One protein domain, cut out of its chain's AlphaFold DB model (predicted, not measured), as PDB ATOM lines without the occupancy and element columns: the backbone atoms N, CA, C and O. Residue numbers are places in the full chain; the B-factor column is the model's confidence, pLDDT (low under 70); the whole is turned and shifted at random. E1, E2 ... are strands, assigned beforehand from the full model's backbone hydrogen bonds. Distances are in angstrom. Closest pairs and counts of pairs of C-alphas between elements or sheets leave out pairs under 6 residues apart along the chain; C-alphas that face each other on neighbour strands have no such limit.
ATOM      1  N   GLU A   8     157.455 151.426 159.319       94.88
ATOM      2  CA  GLU A   8     158.879 151.115 159.440       94.88
ATOM      3  C   GLU A   8     159.253 150.881 160.903       94.88
ATOM      4  O   GLU A   8     158.580 151.376 161.811       94.88
ATOM      5  N   LEU A   9     160.334 150.133 161.116       95.50
ATOM      6  CA  LEU A   9     160.994 150.056 162.412       95.50
ATOM      7  C   LEU A   9     161.849 151.307 162.595       95.50
ATOM      8  O   LEU A   9     162.569 151.714 161.684       95.50
ATOM      9  N   THR A  10     161.737 151.926 163.758       94.38
ATOM     10  CA  THR A  10     162.547 153.086 164.129       94.38
ATOM     11  C   THR A  10     163.826 152.654 164.844       94.38
ATOM     12  O   THR A  10     163.974 151.498 165.240       94.38
ATOM     13  N   ASP A  11     164.734 153.609 165.049       92.12
ATOM     14  CA  ASP A  11     165.958 153.414 165.834       92.12
ATOM     15  C   ASP A  11     165.692 153.374 167.354       92.12
ATOM     16  O   ASP A  11     166.618 153.164 168.141       92.12
ATOM     17  N   ASP A  12     164.435 153.557 167.781       88.31
ATOM     18  CA  ASP A  12     164.022 153.356 169.166       88.31
ATOM     19  C   ASP A  12     163.972 151.849 169.441       88.31
ATOM     20  O   ASP A  12     163.052 151.147 169.006       88.31
ATOM     21  N   VAL A  13     164.975 151.354 170.171       87.31
ATOM     22  CA  VAL A  13     165.143 149.933 170.499       87.31
ATOM     23  C   VAL A  13     165.143 149.731 172.004       87.31
ATOM     24  O   VAL A  13     165.859 150.416 172.735       87.31
ATOM     25  N   VAL A  14     164.388 148.737 172.462       80.69
ATOM     26  CA  VAL A  14     164.380 148.293 173.857       80.69
ATOM     27  C   VAL A  14     164.793 146.829 173.916       80.69
ATOM     28  O   VAL A  14     164.293 145.990 173.166       80.69
ATOM     29  N   ASP A  15     165.715 146.514 174.822       79.00
ATOM     30  CA  ASP A  15     166.042 145.136 175.170       79.00
ATOM     31  C   ASP A  15     165.109 144.688 176.298       79.00
ATOM     32  O   ASP A  15     165.189 145.186 177.422       79.00
ATOM     33  N   ILE A  16     164.189 143.776 175.982       69.88
ATOM     34  CA  ILE A  16     163.225 143.253 176.958       69.88
ATOM     35  C   ILE A  16     163.759 142.019 177.700       69.88
ATOM     36  O   ILE A  16     163.040 141.420 178.505       69.88
ATOM     37  N   GLY A  17     165.005 141.609 177.435       72.94
ATOM     38  CA  GLY A  17     165.647 140.421 177.992       72.94
ATOM     39  C   GLY A  17     165.739 139.258 176.998       72.94
ATOM     40  O   GLY A  17     166.852 138.843 176.675       72.94
ATOM     41  N   PRO A  18     164.619 138.677 176.512       71.19
ATOM     42  CA  PRO A  18     164.673 137.554 175.578       71.19
ATOM     43  C   PRO A  18     165.000 137.972 174.138       71.19
ATOM     44  O   PRO A  18     165.460 137.133 173.367       71.19
ATOM     45  N   CYS A  19     164.744 139.227 173.762       76.88
ATOM     46  CA  CYS A  19     165.038 139.775 172.440       76.88
ATOM     47  C   CYS A  19     165.055 141.311 172.482       76.88
ATOM     48  O   CYS A  19     164.656 141.930 173.474       76.88
ATOM     49  N   LYS A  20     165.500 141.914 171.379       86.00
ATOM     50  CA  LYS A  20     165.385 143.352 171.140       86.00
ATOM     51  C   LYS A  20     164.117 143.626 170.351       86.00
ATOM     52  O   LYS A  20     163.860 142.944 169.363       86.00
ATOM     53  N   VAL A  21     163.368 144.636 170.770       88.62
ATOM     54  CA  VAL A  21     162.169 145.098 170.072       88.62
ATOM     55  C   VAL A  21     162.352 146.540 169.615       88.62
ATOM     56  O   VAL A  21     162.991 147.343 170.293       88.62
ATOM     57  N   TYR A  22     161.781 146.853 168.461       93.69
ATOM     58  CA  TYR A  22     161.874 148.128 167.765       93.69
ATOM     59  C   TYR A  22     160.503 148.784 167.739       93.69
ATOM     60  O   TYR A  22     159.488 148.117 167.507       93.69
ATOM     61  N   ARG A  23     160.460 150.096 167.949       93.00
ATOM     62  CA  ARG A  23     159.201 150.833 167.876       93.00
ATOM     63  C   ARG A  23     158.781 151.036 166.428       93.00
ATOM     64  O   ARG A  23     159.606 151.414 165.593       93.00
ATOM     65  N   ILE A  24     157.500 150.833 166.134       94.81
ATOM     66  CA  ILE A  24     156.957 151.024 164.786       94.81
ATOM     67  C   ILE A  24     156.515 152.472 164.552       94.81
ATOM     68  O   ILE A  24     155.946 153.116 165.439       94.81
ATOM     69  N   ARG A  25     156.716 152.967 163.327       95.12
ATOM     70  CA  ARG A  25     156.202 154.258 162.852       95.12
ATOM     71  C   ARG A  25     155.404 154.092 161.567       95.12
ATOM     72  O   ARG A  25     155.871 153.466 160.617       95.12
ATOM     73  N   ALA A  26     154.211 154.674 161.511       95.56
ATOM     74  CA  ALA A  26     153.352 154.606 160.335       95.56
ATOM     75  C   ALA A  26     153.922 155.426 159.164       95.56
ATOM     76  O   ALA A  26     154.289 156.590 159.313       95.56
ATOM     77  N   LEU A  27     153.948 154.842 157.963       95.00
ATOM     78  CA  LEU A  27     154.430 155.497 156.735       95.00
ATOM     79  C   LEU A  27     153.302 156.093 155.880       95.00
ATOM     80  O   LEU A  27     153.559 156.888 154.969       95.00
ATOM     81  N   LYS A  28     152.056 155.701 156.151       92.56
ATOM     82  CA  LYS A  28     150.840 156.128 155.452       92.56
ATOM     83  C   LYS A  28     149.654 156.097 156.416       92.56
ATOM     84  O   LYS A  28     149.743 155.459 157.459       92.56
ATOM     85  N   ASP A  29     148.555 156.715 156.012       92.88
ATOM     86  CA  ASP A  29     147.285 156.647 156.734       92.88
ATOM     87  C   ASP A  29     146.573 155.316 156.430       92.88
ATOM     88  O   ASP A  29     146.559 154.874 155.273       92.88
ATOM     89  N   PHE A  30     145.996 154.677 157.448       89.25
ATOM     90  CA  PHE A  30     145.153 153.476 157.333       89.25
ATOM     91  C   PHE A  30     144.332 153.280 158.615       89.25
ATOM     92  O   PHE A  30     144.840 153.511 159.709       89.25
ATOM     93  N   GLY A  31     143.070 152.854 158.495       87.31
ATOM     94  CA  GLY A  31     142.147 152.804 159.638       87.31
ATOM     95  C   GLY A  31     142.134 154.130 160.413       87.31
ATOM     96  O   GLY A  31     141.976 155.197 159.816       87.31
ATOM     97  N   ASP A  32     142.383 154.046 161.721       88.12
ATOM     98  CA  ASP A  32     142.498 155.199 162.625       88.12
ATOM     99  C   ASP A  32     143.939 155.728 162.786       88.12
ATOM    100  O   ASP A  32     144.164 156.707 163.494       88.12
ATOM    101  N   VAL A  33     144.920 155.114 162.118       92.19
ATOM    102  CA  VAL A  33     146.348 155.460 162.213       92.19
ATOM    103  C   VAL A  33     146.724 156.466 161.128       92.19
ATOM    104  O   VAL A  33     146.411 156.285 159.945       92.19
ATOM    105  N   LYS A  34     147.430 157.531 161.510       93.94
ATOM    106  CA  LYS A  34     147.947 158.563 160.606       93.94
ATOM    107  C   LYS A  34     149.426 158.363 160.316       93.94
ATOM    108  O   LYS A  34     150.194 157.829 161.112       93.94
ATOM    109  N   LYS A  35     149.858 158.824 159.146       94.81
ATOM    110  CA  LYS A  35     151.266 158.848 158.764       94.81
ATOM    111  C   LYS A  35     152.080 159.610 159.811       94.81
ATOM    112  O   LYS A  35     151.800 160.767 160.106       94.81
ATOM    113  N   GLY A  36     153.154 158.980 160.272       94.31
ATOM    114  CA  GLY A  36     154.041 159.506 161.303       94.31
ATOM    115  C   GLY A  36     153.685 159.054 162.717       94.31
ATOM    116  O   GLY A  36     154.519 159.234 163.602       94.31
ATOM    117  N   ASP A  37     152.523 158.428 162.929       94.00
ATOM    118  CA  ASP A  37     152.131 157.939 164.248       94.00
ATOM    119  C   ASP A  37     153.094 156.866 164.750       94.00
ATOM    120  O   ASP A  37     153.485 155.941 164.025       94.00
ATOM    121  N   LEU A  38     153.462 156.998 166.023       92.88
ATOM    122  CA  LEU A  38     154.248 156.010 166.743       92.88
ATOM    123  C   LEU A  38     153.320 154.964 167.357       92.88
ATOM    124  O   LEU A  38     152.426 155.293 168.138       92.88
ATOM    125  N   GLY A  39     153.570 153.702 167.025       91.31
ATOM    126  CA  GLY A  39     152.873 152.558 167.597       91.31
ATOM    127  C   GLY A  39     153.652 151.913 168.742       91.31
ATOM    128  O   GLY A  39     154.508 152.542 169.378       91.31
ATOM    129  N   GLY A  40     153.324 150.644 168.972       89.31
ATOM    130  CA  GLY A  40     154.023 149.744 169.882       89.31
ATOM    131  C   GLY A  40     155.289 149.143 169.283       89.31
ATOM    132  O   GLY A  40     155.963 149.757 168.455       89.31
ATOM    133  N   TRP A  41     155.630 147.945 169.744       90.44
ATOM    134  CA  TRP A  41     156.958 147.370 169.575       90.44
ATOM    135  C   TRP A  41     156.899 145.989 168.937       90.44
ATOM    136  O   TRP A  41     156.057 145.163 169.298       90.44
ATOM    137  N   VAL A  42     157.825 145.734 168.019       91.38
ATOM    138  CA  VAL A  42     157.977 144.440 167.347       91.38
ATOM    139  C   VAL A  42     159.431 144.000 167.315       91.38
ATOM    140  O   VAL A  42     160.328 144.836 167.268       91.38
ATOM    141  N   GLU A  43     159.686 142.697 167.334       90.75
ATOM    142  CA  GLU A  43     161.046 142.162 167.178       90.75
ATOM    143  C   GLU A  43     161.547 142.299 165.729       90.75
ATOM    144  O   GLU A  43     162.693 142.690 165.505       90.75
ATOM    145  N   SER A  44     160.686 142.034 164.743       90.81
ATOM    146  CA  SER A  44     160.982 142.202 163.317       90.81
ATOM    147  C   SER A  44     159.750 142.637 162.511       90.81
ATOM    148  O   SER A  44     158.621 142.641 163.007       90.81
ATOM    149  N   GLU A  45     159.954 142.976 161.231       91.06
ATOM    150  CA  GLU A  45     158.854 143.247 160.287       91.06
ATOM    151  C   GLU A  45     157.949 142.012 160.068       91.06
ATOM    152  O   GLU A  45     156.821 142.154 159.602       91.06
ATOM    153  N   ASP A  46     158.390 140.808 160.457       89.81
ATOM    154  CA  ASP A  46     157.605 139.572 160.334       89.81
ATOM    155  C   ASP A  46     156.512 139.451 161.410       89.81
ATOM    156  O   ASP A  46     155.611 138.617 161.297       89.81
ATOM    157  N   ASN A  47     156.577 140.260 162.472       88.81
ATOM    158  CA  ASN A  47     155.611 140.211 163.570       88.81
ATOM    159  C   ASN A  47     154.313 140.975 163.281       88.81
ATOM    160  O   ASN A  47     153.309 140.739 163.955       88.81
ATOM    161  N   LEU A  48     154.315 141.889 162.308       90.25
ATOM    162  CA  LEU A  48     153.158 142.716 161.974       90.25
ATOM    163  C   LEU A  48     153.026 142.860 160.458       90.25
ATOM    164  O   LEU A  48     153.912 143.388 159.791       90.25
ATOM    165  N   SER A  49     151.896 142.445 159.895       89.69
ATOM    166  CA  SER A  49     151.704 142.498 158.449       89.69
ATOM    167  C   SER A  49     151.676 143.929 157.898       89.69
ATOM    168  O   SER A  49     151.134 144.872 158.488       89.69
ATOM    169  N   HIS A  50     152.246 144.106 156.705       88.88
ATOM    170  CA  HIS A  50     152.089 145.334 155.924       88.88
ATOM    171  C   HIS A  50     150.753 145.398 155.165       88.88
ATOM    172  O   HIS A  50     150.412 146.459 154.628       88.88
ATOM    173  N   GLU A  51     150.002 144.298 155.134       86.88
ATOM    174  CA  GLU A  51     148.661 144.202 154.562       86.88
ATOM    175  C   GLU A  51     147.589 144.434 155.642       86.88
ATOM    176  O   GLU A  51     147.872 144.367 156.841       86.88
ATOM    177  N   GLY A  52     146.373 144.793 155.219       86.69
ATOM    178  CA  GLY A  52     145.264 145.109 156.130       86.69
ATOM    179  C   GLY A  52     145.522 146.297 157.067       86.69
ATOM    180  O   GLY A  52     146.479 147.070 156.893       86.69
ATOM    181  N   ASN A  53     144.661 146.443 158.078       87.62
ATOM    182  CA  ASN A  53     144.730 147.528 159.061       87.62
ATOM    183  C   ASN A  53     145.368 147.124 160.397       87.62
ATOM    184  O   ASN A  53     145.322 147.914 161.338       87.62
ATOM    185  N   CYS A  54     145.995 145.947 160.487       89.44
ATOM    186  CA  CYS A  54     146.635 145.509 161.721       89.44
ATOM    187  C   CYS A  54     147.644 146.538 162.245       89.44
ATOM    188  O   CYS A  54     148.426 147.128 161.483       89.44
ATOM    189  N   TRP A  55     147.599 146.767 163.554       92.38
ATOM    190  CA  TRP A  55     148.386 147.795 164.223       92.38
ATOM    191  C   TRP A  55     148.604 147.461 165.692       92.38
ATOM    192  O   TRP A  55     147.765 146.829 166.335       92.38
ATOM    193  N   ILE A  56     149.733 147.918 166.225       90.44
ATOM    194  CA  ILE A  56     150.063 147.798 167.642       90.44
ATOM    195  C   ILE A  56     150.076 149.207 168.214       90.44
ATOM    196  O   ILE A  56     150.869 150.047 167.789       90.44
ATOM    197  N   SER A  57     149.204 149.463 169.181       85.06
ATOM    198  CA  SER A  57     149.041 150.784 169.782       85.06
ATOM    199  C   SER A  57     149.878 150.943 171.053       85.06
ATOM    200  O   SER A  57     150.047 150.008 171.837       85.06
ATOM    201  N   GLY A  58     150.366 152.161 171.297       83.56
ATOM    202  CA  GLY A  58     150.996 152.552 172.562       83.56
ATOM    203  C   GLY A  58     152.232 151.727 172.933       83.56
ATOM    204  O   GLY A  58     153.252 151.797 172.261       83.56
ATOM    205  N   LEU A  59     152.154 150.997 174.043       77.62
ATOM    206  CA  LEU A  59     153.203 150.147 174.611       77.62
ATOM    207  C   LEU A  59     152.934 148.652 174.388       77.62
ATOM    208  O   LEU A  59     153.504 147.820 175.087       77.62
ATOM    209  N   GLY A  60     152.048 148.294 173.452       81.81
ATOM    210  CA  GLY A  60     151.877 146.899 173.053       81.81
ATOM    211  C   GLY A  60     153.175 146.328 172.467       81.81
ATOM    212  O   GLY A  60     153.925 147.050 171.811       81.81
ATOM    213  N   VAL A  61     153.455 145.048 172.712       85.06
ATOM    214  CA  VAL A  61     154.695 144.385 172.275       85.06
ATOM    215  C   VAL A  61     154.378 143.024 171.664       85.06
ATOM    216  O   VAL A  61     153.722 142.197 172.300       85.06
ATOM    217  N   VAL A  62     154.871 142.767 170.453       85.44
ATOM    218  CA  VAL A  62     154.739 141.475 169.764       85.44
ATOM    219  C   VAL A  62     156.121 140.952 169.390       85.44
ATOM    220  O   VAL A  62     156.891 141.646 168.737       85.44
ATOM    221  N   PHE A  63     156.454 139.735 169.811       84.69
ATOM    222  CA  PHE A  63     157.781 139.158 169.571       84.69
ATOM    223  C   PHE A  63     157.762 137.627 169.547       84.69
ATOM    224  O   PHE A  63     156.836 136.969 170.041       84.69
ATOM    225  N   GLY A  64     158.823 137.037 169.005       83.81
ATOM    226  CA  GLY A  64     158.928 135.616 168.711       83.81
ATOM    227  C   GLY A  64     158.175 135.234 167.438       83.81
ATOM    228  O   GLY A  64     157.933 136.051 166.558       83.81
ATOM    229  N   SER A  65     157.775 133.967 167.337       82.69
ATOM    230  CA  SER A  65     157.111 133.406 166.147       82.69
ATOM    231  C   SER A  65     155.617 133.758 166.044       82.69
ATOM    232  O   SER A  65     154.818 132.913 165.651       82.69
ATOM    233  N   VAL A  66     155.228 134.967 166.460       83.50
ATOM    234  CA  VAL A  66     153.853 135.477 166.344       83.50
ATOM    235  C   VAL A  66     153.798 136.511 165.238       83.50
ATOM    236  O   VAL A  66     154.584 137.454 165.251       83.50
ATOM    237  N   THR A  67     152.817 136.379 164.355       84.75
ATOM    238  CA  THR A  67     152.532 137.363 163.315       84.75
ATOM    239  C   THR A  67     151.098 137.847 163.471       84.75
ATOM    240  O   THR A  67     150.173 137.038 163.496       84.75
ATOM    241  N   ILE A  68     150.922 139.163 163.584       85.88
ATOM    242  CA  ILE A  68     149.611 139.814 163.554       85.88
ATOM    243  C   ILE A  68     149.274 140.138 162.100       85.88
ATOM    244  O   ILE A  68     150.034 140.837 161.424       85.88
ATOM    245  N   ASN A  69     148.136 139.629 161.634       84.56
ATOM    246  CA  ASN A  69     147.666 139.764 160.259       84.56
ATOM    247  C   ASN A  69     146.309 140.477 160.204       84.56
ATOM    248  O   ASN A  69     145.676 140.727 161.226       84.56
ATOM    249  N   ASP A  70     145.879 140.803 158.985       81.06
ATOM    250  CA  ASP A  70     144.543 141.321 158.682       81.06
ATOM    251  C   ASP A  70     144.199 142.624 159.426       81.06
ATOM    252  O   ASP A  70     144.952 143.600 159.345       81.06
ATOM    253  N   ASP A  71     143.049 142.663 160.099       76.69
ATOM    254  CA  ASP A  71     142.515 143.814 160.835       76.69
ATOM    255  C   ASP A  71     142.696 143.675 162.360       76.69
ATOM    256  O   ASP A  71     142.085 144.417 163.131       76.69
ATOM    257  N   ASP A  72     143.555 142.755 162.812       80.06
ATOM    258  CA  ASP A  72     143.823 142.561 164.237       80.06
ATOM    259  C   ASP A  72     144.547 143.772 164.842       80.06
ATOM    260  O   ASP A  72     145.642 144.166 164.423       80.06
ATOM    261  N   GLN A  73     143.946 144.347 165.884       80.44
ATOM    262  CA  GLN A  73     144.534 145.443 166.646       80.44
ATOM    263  C   GLN A  73     145.040 144.958 168.002       80.44
ATOM    264  O   GLN A  73     144.320 144.339 168.791       80.44
ATOM    265  N   VAL A  74     146.301 145.266 168.289       80.31
ATOM    266  CA  VAL A  74     146.907 145.011 169.593       80.31
ATOM    267  C   VAL A  74     146.794 146.279 170.430       80.31
ATOM    268  O   VAL A  74     147.370 147.319 170.104       80.31
ATOM    269  N   GLU A  75     146.032 146.174 171.515       75.88
ATOM    270  CA  GLU A  75     145.820 147.266 172.458       75.88
ATOM    271  C   GLU A  75     147.105 147.683 173.185       75.88
ATOM    272  O   GLU A  75     148.084 146.939 173.303       75.88
ATOM    273  N   ASN A  76     147.062 148.899 173.724       67.56
ATOM    274  CA  ASN A  76     148.117 149.441 174.563       67.56
ATOM    275  C   ASN A  76     148.387 148.528 175.777       67.56
ATOM    276  O   ASN A  76     147.461 147.965 176.351       67.56
ATOM    277  N   PHE A  77     149.656 148.403 176.175       65.50
ATOM    278  CA  PHE A  77     150.142 147.535 177.260       65.50
ATOM    279  C   PHE A  77     149.956 146.019 177.055       65.50
ATOM    280  O   PHE A  77     150.268 145.243 177.959       65.50
ATOM    281  N   LYS A  78     149.493 145.561 175.885       73.12
ATOM    282  CA  LYS A  78     149.324 144.131 175.599       73.12
ATOM    283  C   LYS A  78     150.616 143.507 175.069       73.12
ATOM    284  O   LYS A  78     151.171 143.966 174.074       73.12
ATOM    285  N   CYS A  79     151.065 142.420 175.692       68.56
ATOM    286  CA  CYS A  79     152.195 141.619 175.219       68.56
ATOM    287  C   CYS A  79     151.710 140.320 174.555       68.56
ATOM    288  O   CYS A  79     150.917 139.582 175.142       68.56
ATOM    289  N   ILE A  80     152.196 140.014 173.350       74.81
ATOM    290  CA  ILE A  80     151.862 138.780 172.626       74.81
ATOM    291  C   ILE A  80     153.154 138.067 172.215       74.81
ATOM    292  O   ILE A  80     153.989 138.624 171.505       74.81
ATOM    293  N   SER A  81     153.317 136.818 172.657       72.31
ATOM    294  CA  SER A  81     154.421 135.951 172.238       72.31
ATOM    295  C   SER A  81     154.021 134.479 172.264       72.31
ATOM    296  O   SER A  81     153.246 134.047 173.115       72.31
ATOM    297  N   HIS A  82     154.598 133.693 171.353       64.38
ATOM    298  CA  HIS A  82     154.428 132.239 171.300       64.38
ATOM    299  C   HIS A  82     155.312 131.518 172.337       64.38
ATOM    300  O   HIS A  82     155.116 130.338 172.621       64.38
ATOM    301  N   LYS A  83     156.295 132.220 172.924       55.94
ATOM    302  CA  LYS A  83     157.137 131.718 174.014       55.94
ATOM    303  C   LYS A  83     156.819 132.478 175.301       55.94
ATOM    304  O   LYS A  83     156.998 133.688 175.390       55.94
ATOM    305  N   ILE A  84     156.373 131.744 176.318       51.12
ATOM    306  CA  ILE A  84     156.152 132.268 177.669       51.12
ATOM    307  C   ILE A  84     157.514 132.340 178.366       51.12
ATOM    308  O   ILE A  84     158.029 131.325 178.839       51.12
ATOM    309  N   TYR A  85     158.120 133.526 178.433       50.94
ATOM    310  CA  TYR A  85     159.302 133.726 179.269       50.94
ATOM    311  C   TYR A  85     158.853 134.193 180.655       50.94
ATOM    312  O   TYR A  85     158.315 135.283 180.830       50.94
ATOM    313  N   LYS A  86     159.108 133.355 181.663       42.78
ATOM    314  CA  LYS A  86     158.632 133.525 183.048       42.78
ATOM    315  C   LYS A  86     159.044 134.854 183.708       42.78
ATOM    316  O   LYS A  86     158.383 135.287 184.643       42.78
TER     317      LYS A  86
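Overview. This is residues 8 to 86 of the 119 residues of an uncharacterized protein of Bartonella krasnovii (UniProt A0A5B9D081). With little regular structure, this is a strongly twisted five-stranded sheet: hairpins E1-E2 and E2-E3 along one side of the body, short E4 and E5 with long loops 43 to 60 and 64 to 78 on the other. The 79 printed residues have no named helix; E1 to E5 follow this order along the chain and across the mixed sheet, all strand, with 26 residues in named elements. It is compact, radius of gyration of the C-alphas 11.6 A, spanning 36 by 24 by 20 A.

Along the chain. Find C-alpha 8 at (158.879, 151.115, 159.440); E1, residues 8 to 15, runs 18.3 A and bends by 74 degrees at residue 11. E2, residues 20 to 26, runs 19.7 A; E3, residues 38 to 42, 12.2 A. E4, residues 61 to 63, is 6.6 A long; E5, residues 79 to 81, 6.8 A, ends at (154.421, 135.951, 172.238).

Arrangement. E1 E2 E3 is a meander, each strand antiparallel to its neighbour before; within hydrogen-bond range find N 10 and O 23, 2.9 A, and N 24 and O 40, 3.0 A. Parallel E3 and E4 show N 62 and O 41, 2.9 A; parallel E4 and E5, N 80 and O 61, 2.9 A.

Size, cuts and confidence. The farthest C-alphas, 29 and 86, are 36.8 A apart. The printed part has no cut; links E2 to E3, E3 to E4 and E4 to E5 are long. Look for pLDDT under 70 at residues 16, 76 to 77, 79 and 82 to 86.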